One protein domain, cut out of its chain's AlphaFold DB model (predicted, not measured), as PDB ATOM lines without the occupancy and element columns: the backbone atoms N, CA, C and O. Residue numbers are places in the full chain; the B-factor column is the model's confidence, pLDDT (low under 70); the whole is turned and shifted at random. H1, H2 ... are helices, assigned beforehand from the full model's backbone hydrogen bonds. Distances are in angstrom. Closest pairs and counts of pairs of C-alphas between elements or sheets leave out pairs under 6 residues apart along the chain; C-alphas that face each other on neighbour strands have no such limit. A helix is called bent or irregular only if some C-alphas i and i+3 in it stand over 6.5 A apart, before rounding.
ATOM      1  N   LEU A 144     243.104 209.073 169.251       82.69
ATOM      2  CA  LEU A 144     243.915 207.852 169.090       82.69
ATOM      3  C   LEU A 144     243.127 206.625 168.574       82.69
ATOM      4  O   LEU A 144     243.725 205.600 168.221       82.69
ATOM      5  N   THR A 145     241.795 206.734 168.481       83.12
ATOM      6  CA  THR A 145     240.845 205.671 168.099       83.12
ATOM      7  C   THR A 145     241.314 204.757 166.936       83.12
ATOM      8  O   THR A 145     241.179 203.536 167.070       83.12
ATOM      9  N   PRO A 146     241.893 205.250 165.811       84.00
ATOM     10  CA  PRO A 146     242.299 204.401 164.675       84.00
ATOM     11  C   PRO A 146     243.407 203.381 164.986       84.00
ATOM     12  O   PRO A 146     243.483 202.319 164.349       84.00
ATOM     13  N   VAL A 147     244.273 203.707 165.951       83.88
ATOM     14  CA  VAL A 147     245.354 202.836 166.428       83.88
ATOM     15  C   VAL A 147     244.864 202.016 167.615       83.88
ATOM     16  O   VAL A 147     245.063 200.799 167.646       83.88
ATOM     17  N   THR A 148     244.185 202.650 168.572       87.00
ATOM     18  CA  THR A 148     243.913 202.024 169.869       87.00
ATOM     19  C   THR A 148     242.750 201.050 169.851       87.00
ATOM     20  O   THR A 148     242.837 200.041 170.540       87.00
ATOM     21  N   ASP A 149     241.714 201.232 169.027       89.31
ATOM     22  CA  ASP A 149     240.570 200.302 168.982       89.31
ATOM     23  C   ASP A 149     241.004 198.862 168.617       89.31
ATOM     24  O   ASP A 149     240.527 197.876 169.186       89.31
ATOM     25  N   LYS A 150     242.028 198.734 167.759       89.00
ATOM     26  CA  LYS A 150     242.684 197.451 167.439       89.00
ATOM     27  C   LYS A 150     243.423 196.865 168.648       89.00
ATOM     28  O   LYS A 150     243.344 195.658 168.877       89.00
ATOM     29  N   LEU A 151     244.120 197.699 169.422       90.44
ATOM     30  CA  LEU A 151     244.824 197.287 170.643       90.44
ATOM     31  C   LEU A 151     243.829 196.856 171.727       90.44
ATOM     32  O   LEU A 151     243.980 195.781 172.301       90.44
ATOM     33  N   TRP A 152     242.758 197.621 171.934       91.19
ATOM     34  CA  TRP A 152     241.656 197.289 172.836       91.19
ATOM     35  C   TRP A 152     240.995 195.957 172.482       91.19
ATOM     36  O   TRP A 152     240.766 195.140 173.375       91.19
ATOM     37  N   LYS A 153     240.780 195.666 171.191       90.50
ATOM     38  CA  LYS A 153     240.325 194.343 170.738       90.50
ATOM     39  C   LYS A 153     241.316 193.230 171.104       90.50
ATOM     40  O   LYS A 153     240.896 192.188 171.605       90.50
ATOM     41  N   LEU A 154     242.621 193.433 170.895       90.31
ATOM     42  CA  LEU A 154     243.657 192.458 171.274       90.31
ATOM     43  C   LEU A 154     243.706 192.235 172.794       90.31
ATOM     44  O   LEU A 154     243.784 191.092 173.243       90.31
ATOM     45  N   PHE A 155     243.607 193.296 173.597       89.50
ATOM     46  CA  PHE A 155     243.572 193.183 175.053       89.50
ATOM     47  C   PHE A 155     242.295 192.515 175.565       89.50
ATOM     48  O   PHE A 155     242.379 191.681 176.466       89.50
ATOM     49  N   TYR A 156     241.132 192.822 174.984       89.00
ATOM     50  CA  TYR A 156     239.873 192.153 175.309       89.00
ATOM     51  C   TYR A 156     239.989 190.645 175.062       89.00
ATOM     52  O   TYR A 156     239.665 189.845 175.940       89.00
ATOM     53  N   THR A 157     240.521 190.255 173.903       90.31
ATOM     54  CA  THR A 157     240.811 188.858 173.559       90.31
ATOM     55  C   THR A 157     241.791 188.214 174.542       90.31
ATOM     56  O   THR A 157     241.559 187.099 174.999       90.31
ATOM     57  N   ARG A 158     242.858 188.922 174.933       89.38
ATOM     58  CA  ARG A 158     243.876 188.421 175.871       89.38
ATOM     59  C   ARG A 158     243.363 188.244 177.305       89.38
ATOM     60  O   ARG A 158     243.792 187.312 177.974       89.38
ATOM     61  N   GLN A 159     242.491 189.134 177.780       86.94
ATOM     62  CA  GLN A 159     241.957 189.110 179.150       86.94
ATOM     63  C   GLN A 159     240.722 188.211 179.291       86.94
ATOM     64  O   GLN A 159     240.547 187.556 180.314       86.94
ATOM     65  N   PHE A 160     239.854 188.176 178.275       86.75
ATOM     66  CA  PHE A 160     238.558 187.496 178.345       86.75
ATOM     67  C   PHE A 160     238.410 186.295 177.400       86.75
ATOM     68  O   PHE A 160     237.373 185.632 177.450       86.75
ATOM     69  N   GLY A 161     239.396 186.012 176.549       90.75
ATOM     70  CA  GLY A 161     239.373 184.918 175.575       90.75
ATOM     71  C   GLY A 161     238.729 185.277 174.229       90.75
ATOM     72  O   GLY A 161     237.845 186.134 174.130       90.75
ATOM     73  N   GLU A 162     239.163 184.570 173.183       89.19
ATOM     74  CA  GLU A 162     238.711 184.746 171.794       89.19
ATOM     75  C   GLU A 162     237.212 184.493 171.614       89.19
ATOM     76  O   GLU A 162     236.535 185.257 170.932       89.19
ATOM     77  N   GLU A 163     236.655 183.474 172.272       85.44
ATOM     78  CA  GLU A 163     235.228 183.129 172.196       85.44
ATOM     79  C   GLU A 163     234.326 184.293 172.628       85.44
ATOM     80  O   GLU A 163     233.329 184.605 171.973       85.44
ATOM     81  N   ASN A 164     234.715 184.986 173.701       87.75
ATOM     82  CA  ASN A 164     234.018 186.169 174.195       87.75
ATOM     83  C   ASN A 164     234.144 187.347 173.221       87.75
ATOM     84  O   ASN A 164     233.154 188.038 172.975       87.75
ATOM     85  N   ALA A 165     235.330 187.575 172.650       89.62
ATOM     86  CA  ALA A 165     235.541 188.623 171.650       89.62
ATOM     87  C   ALA A 165     234.701 188.359 170.386       89.62
ATOM     88  O   ALA A 165     234.003 189.248 169.898       89.62
ATOM     89  N   ASN A 166     234.682 187.113 169.911       91.19
ATOM     90  CA  ASN A 166     233.883 186.670 168.770       91.19
ATOM     91  C   ASN A 166     232.375 186.776 169.049       91.19
ATOM     92  O   ASN A 166     231.621 187.195 168.171       91.19
ATOM     93  N   GLN A 167     231.919 186.489 170.276       89.25
ATOM     94  CA  GLN A 167     230.534 186.754 170.684       89.25
ATOM     95  C   GLN A 167     230.180 188.244 170.623       89.25
ATOM     96  O   GLN A 167     229.084 188.582 170.176       89.25
ATOM     97  N   VAL A 168     231.077 189.133 171.057       89.19
ATOM     98  CA  VAL A 168     230.863 190.587 170.984       89.19
ATOM     99  C   VAL A 168     230.806 191.057 169.529       89.19
ATOM    100  O   VAL A 168     229.848 191.737 169.172       89.19
ATOM    101  N   VAL A 169     231.732 190.618 168.666       89.50
ATOM    102  CA  VAL A 169     231.689 190.898 167.215       89.50
ATOM    103  C   VAL A 169     230.375 190.414 166.599       89.50
ATOM    104  O   VAL A 169     229.724 191.168 165.883       89.50
ATOM    105  N   LYS A 170     229.938 189.188 166.919       89.06
ATOM    106  CA  LYS A 170     228.677 188.631 166.410       89.06
ATOM    107  C   LYS A 170     227.456 189.435 166.872       89.06
ATOM    108  O   LYS A 170     226.537 189.647 166.086       89.06
ATOM    109  N   ARG A 171     227.430 189.906 168.126       87.25
ATOM    110  CA  ARG A 171     226.365 190.800 168.623       87.25
ATOM    111  C   ARG A 171     226.370 192.124 167.872       87.25
ATOM    112  O   ARG A 171     225.324 192.519 167.382       87.25
ATOM    113  N   MET A 172     227.540 192.743 167.731       89.31
ATOM    114  CA  MET A 172     227.754 194.006 167.017       89.31
ATOM    115  C   MET A 172     227.293 193.918 165.551       89.31
ATOM    116  O   MET A 172     226.614 194.817 165.066       89.31
ATOM    117  N   SER A 173     227.563 192.800 164.861       87.25
ATOM    118  CA  SER A 173     227.074 192.572 163.492       87.25
ATOM    119  C   SER A 173     225.562 192.334 163.398       87.25
ATOM    120  O   SER A 173     224.976 192.614 162.360       87.25
ATOM    121  N   VAL A 174     224.927 191.806 164.452       89.56
ATOM    122  CA  VAL A 174     223.477 191.529 164.481       89.56
ATOM    123  C   VAL A 174     222.666 192.749 164.925       89.56
ATOM    124  O   VAL A 174     221.573 192.962 164.412       89.56
ATOM    125  N   SER A 175     223.179 193.561 165.854       84.56
ATOM    126  CA  SER A 175     222.523 194.804 166.281       84.56
ATOM    127  C   SER A 175     222.802 195.989 165.355       84.56
ATOM    128  O   SER A 175     222.135 197.011 165.479       84.56
ATOM    129  N   GLY A 176     223.813 195.902 164.481       82.00
ATOM    130  CA  GLY A 176     224.255 196.996 163.606       82.00
ATOM    131  C   GLY A 176     224.919 198.174 164.336       82.00
ATOM    132  O   GLY A 176     225.449 199.079 163.693       82.00
ATOM    133  N   ALA A 177     224.926 198.169 165.671       82.06
ATOM    134  CA  ALA A 177     225.473 199.239 166.492       82.06
ATOM    135  C   ALA A 177     227.004 199.159 166.568       82.06
ATOM    136  O   ALA A 177     227.574 198.093 166.809       82.06
ATOM    137  N   ARG A 178     227.683 200.301 166.402       80.88
ATOM    138  CA  ARG A 178     229.145 200.402 166.510       80.88
ATOM    139  C   ARG A 178     229.543 200.882 167.906       80.88
ATOM    140  O   ARG A 178     229.322 202.037 168.241       80.88
ATOM    141  N   TYR A 179     230.177 200.008 168.681       84.69
ATOM    142  CA  TYR A 179     230.770 200.319 169.987       84.69
ATOM    143  C   TYR A 179     232.302 200.341 169.895       84.69
ATOM    144  O   TYR A 179     232.865 199.575 169.109       84.69
ATOM    145  N   LYS A 180     232.977 201.169 170.707       89.94
ATOM    146  CA  LYS A 180     234.443 201.124 170.850       89.94
ATOM    147  C   LYS A 180     234.847 199.925 171.712       89.94
ATOM    148  O   LYS A 180     234.162 199.591 172.683       89.94
ATOM    149  N   TRP A 181     235.985 199.296 171.417       89.75
ATOM    150  CA  TRP A 181     236.466 198.167 172.224       89.75
ATOM    151  C   TRP A 181     236.859 198.563 173.656       89.75
ATOM    152  O   TRP A 181     236.715 197.736 174.556       89.75
ATOM    153  N   LYS A 182     237.265 199.823 173.882       88.88
ATOM    154  CA  LYS A 182     237.493 200.405 175.218       88.88
ATOM    155  C   LYS A 182     236.230 200.356 176.083       88.88
ATOM    156  O   LYS A 182     236.230 199.715 177.129       88.88
ATOM    157  N   ASP A 183     235.122 200.916 175.600       88.88
ATOM    158  CA  ASP A 183     233.851 200.978 176.341       88.88
ATOM    159  C   ASP A 183     233.331 199.574 176.700       88.88
ATOM    160  O   ASP A 183     232.840 199.324 177.804       88.88
ATOM    161  N   LEU A 184     233.480 198.624 175.770       90.06
ATOM    162  CA  LEU A 184     233.134 197.213 175.962       90.06
ATOM    163  C   LEU A 184     234.031 196.521 177.003       90.06
ATOM    164  O   LEU A 184     233.554 195.667 177.762       90.06
ATOM    165  N   PHE A 185     235.317 196.875 177.044       89.81
ATOM    166  CA  PHE A 185     236.281 196.386 178.026       89.81
ATOM    167  C   PHE A 185     235.980 196.937 179.427       89.81
ATOM    168  O   PHE A 185     235.888 196.162 180.386       89.81
ATOM    169  N   ASP A 186     235.745 198.243 179.543       88.81
ATOM    170  CA  ASP A 186     235.433 198.916 180.806       88.81
ATOM    171  C   ASP A 186     234.094 198.445 181.380       88.81
ATOM    172  O   ASP A 186     234.008 198.101 182.563       88.81
ATOM    173  N   ALA A 187     233.057 198.315 180.544       89.94
ATOM    174  CA  ALA A 187     231.762 197.778 180.958       89.94
ATOM    175  C   ALA A 187     231.871 196.342 181.504       89.94
ATOM    176  O   ALA A 187     231.252 196.013 182.523       89.94
ATOM    177  N   LYS A 188     232.679 195.482 180.865       88.50
ATOM    178  CA  LYS A 188     232.895 194.101 181.324       88.50
ATOM    179  C   LYS A 188     233.720 194.046 182.609       88.50
ATOM    180  O   LYS A 188     233.338 193.339 183.542       88.50
ATOM    181  N   THR A 189     234.787 194.836 182.695       89.31
ATOM    182  CA  THR A 189     235.641 194.950 183.888       89.31
ATOM    183  C   THR A 189     234.857 195.480 185.089       89.31
ATOM    184  O   THR A 189     234.987 194.957 186.198       89.31
ATOM    185  N   LYS A 190     233.982 196.470 184.880       91.81
ATOM    186  CA  LYS A 190     233.082 196.982 185.919       91.81
ATOM    187  C   LYS A 190     232.118 195.902 186.410       91.81
ATOM    188  O   LYS A 190     232.034 195.688 187.617       91.81
ATOM    189  N   LYS A 191     231.450 195.174 185.504       87.50
ATOM    190  CA  LYS A 191     230.574 194.057 185.897       87.50
ATOM    191  C   LYS A 191     231.323 193.003 186.711       87.50
ATOM    192  O   LYS A 191     230.809 192.586 187.742       87.50
ATOM    193  N   GLN A 192     232.527 192.613 186.292       87.00
ATOM    194  CA  GLN A 192     233.354 191.641 187.013       87.00
ATOM    195  C   GLN A 192     233.597 192.074 188.471       87.00
ATOM    196  O   GLN A 192     233.280 191.320 189.392       87.00
ATOM    197  N   LYS A 193     234.028 193.327 188.685       91.25
ATOM    198  CA  LYS A 193     234.203 193.913 190.027       91.25
ATOM    199  C   LYS A 193     232.904 193.929 190.837       91.25
ATOM    200  O   LYS A 193     232.915 193.587 192.014       91.25
ATOM    201  N   GLU A 194     231.770 194.269 190.221       93.38
ATOM    202  CA  GLU A 194     230.468 194.236 190.900       93.38
ATOM    203  C   GLU A 194     230.047 192.818 191.326       93.38
ATOM    204  O   GLU A 194     229.436 192.657 192.384       93.38
ATOM    205  N   TYR A 195     230.326 191.783 190.524       89.69
ATOM    206  CA  TYR A 195     230.060 190.391 190.912       89.69
ATOM    207  C   TYR A 195     230.963 189.959 192.074       89.69
ATOM    208  O   TYR A 195     230.469 189.377 193.040       89.69
ATOM    209  N   GLU A 196     232.254 190.288 192.014       89.44
ATOM    210  CA  GLU A 196     233.223 190.025 193.085       89.44
ATOM    211  C   GLU A 196     232.818 190.713 194.394       89.44
ATOM    212  O   GLU A 196     232.765 190.062 195.439       89.44
ATOM    213  N   GLU A 197     232.422 191.988 194.340       95.19
ATOM    214  CA  GLU A 197     231.944 192.730 195.506       95.19
ATOM    215  C   GLU A 197     230.657 192.116 196.076       95.19
ATOM    216  O   GLU A 197     230.584 191.833 197.272       95.19
ATOM    217  N   LYS A 198     229.656 191.813 195.234       96.06
ATOM    218  CA  LYS A 198     228.409 191.149 195.665       96.06
ATOM    219  C   LYS A 198     228.693 189.796 196.327       96.06
ATOM    220  O   LYS A 198     228.047 189.451 197.320       96.06
ATOM    221  N   MET A 199     229.666 189.031 195.831       90.31
ATOM    222  CA  MET A 199     230.081 187.764 196.440       90.31
ATOM    223  C   MET A 199     230.842 187.968 197.757       90.31
ATOM    224  O   MET A 199     230.547 187.272 198.734       90.31
ATOM    225  N   GLY A 200     231.722 188.969 197.836       95.75
ATOM    226  CA  GLY A 200     232.386 189.396 199.070       95.75
ATOM    227  C   GLY A 200     231.392 189.829 200.152       95.75
ATOM    228  O   GLY A 200     231.433 189.316 201.269       95.75
ATOM    229  N   GLN A 201     230.415 190.674 199.808       94.62
ATOM    230  CA  GLN A 201     229.329 191.090 200.702       94.62
ATOM    231  C   GLN A 201     228.487 189.896 201.187       94.62
ATOM    232  O   GLN A 201     228.116 189.832 202.361       94.62
ATOM    233  N   ARG A 202     228.183 188.916 200.319       95.19
ATOM    234  CA  ARG A 202     227.474 187.680 200.717       95.19
ATOM    235  C   ARG A 202     228.294 186.836 201.694       95.19
ATOM    236  O   ARG A 202     227.709 186.222 202.586       95.19
ATOM    237  N   LEU A 203     229.619 186.798 201.545       95.88
ATOM    238  CA  LEU A 203     230.512 186.097 202.468       95.88
ATOM    239  C   LEU A 203     230.635 186.835 203.812       95.88
ATOM    240  O   LEU A 203     230.506 186.198 204.858       95.88
ATOM    241  N   ALA A 204     230.790 188.161 203.792       96.44
ATOM    242  CA  ALA A 204     230.826 189.006 204.986       96.44
ATOM    243  C   ALA A 204     229.552 188.839 205.833       96.44
ATOM    244  O   ALA A 204     229.641 188.474 207.003       96.44
ATOM    245  N   LYS A 205     228.367 188.943 205.212       97.00
ATOM    246  CA  LYS A 205     227.068 188.726 205.881       97.00
ATOM    247  C   LYS A 205     226.951 187.340 206.529       97.00
ATOM    248  O   LYS A 205     226.415 187.215 207.627       97.00
ATOM    249  N   LYS A 206     227.477 186.283 205.889       96.12
ATOM    250  CA  LYS A 206     227.532 184.934 206.489       96.12
ATOM    251  C   LYS A 206     228.449 184.886 207.715       96.12
ATOM    252  O   LYS A 206     228.102 184.242 208.703       96.12
ATOM    253  N   TYR A 207     229.601 185.553 207.663       95.69
ATOM    254  CA  TYR A 207     230.543 185.611 208.782       95.69
ATOM    255  C   TYR A 207     229.981 186.406 209.971       95.69
ATOM    256  O   TYR A 207     230.070 185.953 211.112       95.69
ATOM    257  N   GLU A 208     229.336 187.542 209.709       95.00
ATOM    258  CA  GLU A 208     228.637 188.351 210.714       95.00
ATOM    259  C   GLU A 208     227.505 187.572 211.386       95.00
ATOM    260  O   GLU A 208     227.452 187.519 212.614       95.00
ATOM    261  N   ALA A 209     226.657 186.890 210.606       95.50
ATOM    262  CA  ALA A 209     225.596 186.037 211.137       95.50
ATOM    263  C   ALA A 209     226.155 184.912 212.029       95.50
ATOM    264  O   ALA A 209     225.669 184.708 213.140       95.50
ATOM    265  N   ALA A 210     227.230 184.238 211.602       94.75
ATOM    266  CA  ALA A 210     227.894 183.207 212.403       94.75
ATOM    267  C   ALA A 210     228.559 183.772 213.677       94.75
ATOM    268  O   ALA A 210     228.589 183.107 214.716       94.75
ATOM    269  N   LYS A 211     229.081 185.006 213.635       95.00
ATOM    270  CA  LYS A 211     229.603 185.711 214.817       95.00
ATOM    271  C   LYS A 211     228.469 186.063 215.785       95.00
ATOM    272  O   LYS A 211     228.600 185.787 216.976       95.00
ATOM    273  N   ALA A 212     227.354 186.596 215.290       93.31
ATOM    274  CA  ALA A 212     226.168 186.907 216.086       93.31
ATOM    275  C   ALA A 212     225.554 185.650 216.727       93.31
ATOM    276  O   ALA A 212     225.211 185.674 217.905       93.31
ATOM    277  N   GLU A 213     225.501 184.527 216.005       93.31
ATOM    278  CA  GLU A 213     225.048 183.233 216.530       93.31
ATOM    279  C   GLU A 213     225.963 182.699 217.648       93.31
ATOM    280  O   GLU A 213     225.485 182.169 218.651       93.31
ATOM    281  N   LYS A 214     227.287 182.868 217.528       92.50
ATOM    282  CA  LYS A 214     228.221 182.542 218.621       92.50
ATOM    283  C   LYS A 214     228.004 183.439 219.842       92.50
ATOM    284  O   LYS A 214     228.041 182.945 220.962       92.50
ATOM    285  N   GLN A 215     227.750 184.731 219.631       90.31
ATOM    286  CA  GLN A 215     227.493 185.702 220.702       90.31
ATOM    287  C   GLN A 215     226.132 185.498 221.389       90.31
ATOM    288  O   GLN A 215     226.026 185.715 222.594       90.31
ATOM    289  N   SER A 216     225.095 185.041 220.676       87.25
ATOM    290  CA  SER A 216     223.790 184.723 221.278       87.25
ATOM    291  C   SER A 216     223.801 183.404 222.058       87.25
ATOM    292  O   SER A 216     223.095 183.283 223.055       87.25
ATOM    293  N   LYS A 217     224.641 182.441 221.650       88.12
ATOM    294  CA  LYS A 217     224.903 181.191 222.384       88.12
ATOM    295  C   LYS A 217     225.892 181.350 223.544       88.12
ATOM    296  O   LYS A 217     226.038 180.422 224.338       88.12
TER     297      LYS A 217
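Overview. This is residues 144 to 217 of the 368 residues of an uncharacterized protein of Oryza glumipatula (UniProt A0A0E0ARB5). Residues 190 to 216 of the long helix H3 stick out as an arm from a small head, in which H1 packs on residues 181 to 185 of H3 and H2 packs on H1. The printed part has 74 residues, with three named helices in the order H1, H2, H3 and no named strand: all helix. It is extended, with a radius of gyration of the C-alphas of 19.5 A and spans of 64 by 26 by 18 A.

Along the chain. H3, residues 181 to 216, measures 52.4 A, from C-alpha 181 at (236.466, 198.167, 172.224) to C-alpha 216 at (223.790, 184.723, 221.278). H1, residues 145 to 160, measures 21.0 A; it is neither bent nor irregular, but only just: C-alphas 146 and 149 are 6.2 A apart. H2, residues 162 to 175, measures 19.8 A.

Arrangement. H3 touches H1, closest at the C-alphas of Trp 181 and Trp 152, 5.3 A, through residues 181 to 185 and 149 to 156 alone; they run the same way at a tilt of 37 degrees, only just steep. Residues 153 to 157 of H1 alone touch residues 164 to 165 of H2, closest at the C-alphas of Thr 157 and Ala 165, 5.6 A, at a steep tilt of 53 degrees, opposite ways. H2 and H3 are apart. Each O i to N i+4 pair is within hydrogen-bond range in H2 and H3, and 10 of 12 in H1.

Size, cuts and confidence. The C-alphas farthest apart, of Pro 146 and Lys 217, are 64.6 A apart. The printed part has no cut, both links are tight, and no printed residue is under 70 in pLDDT.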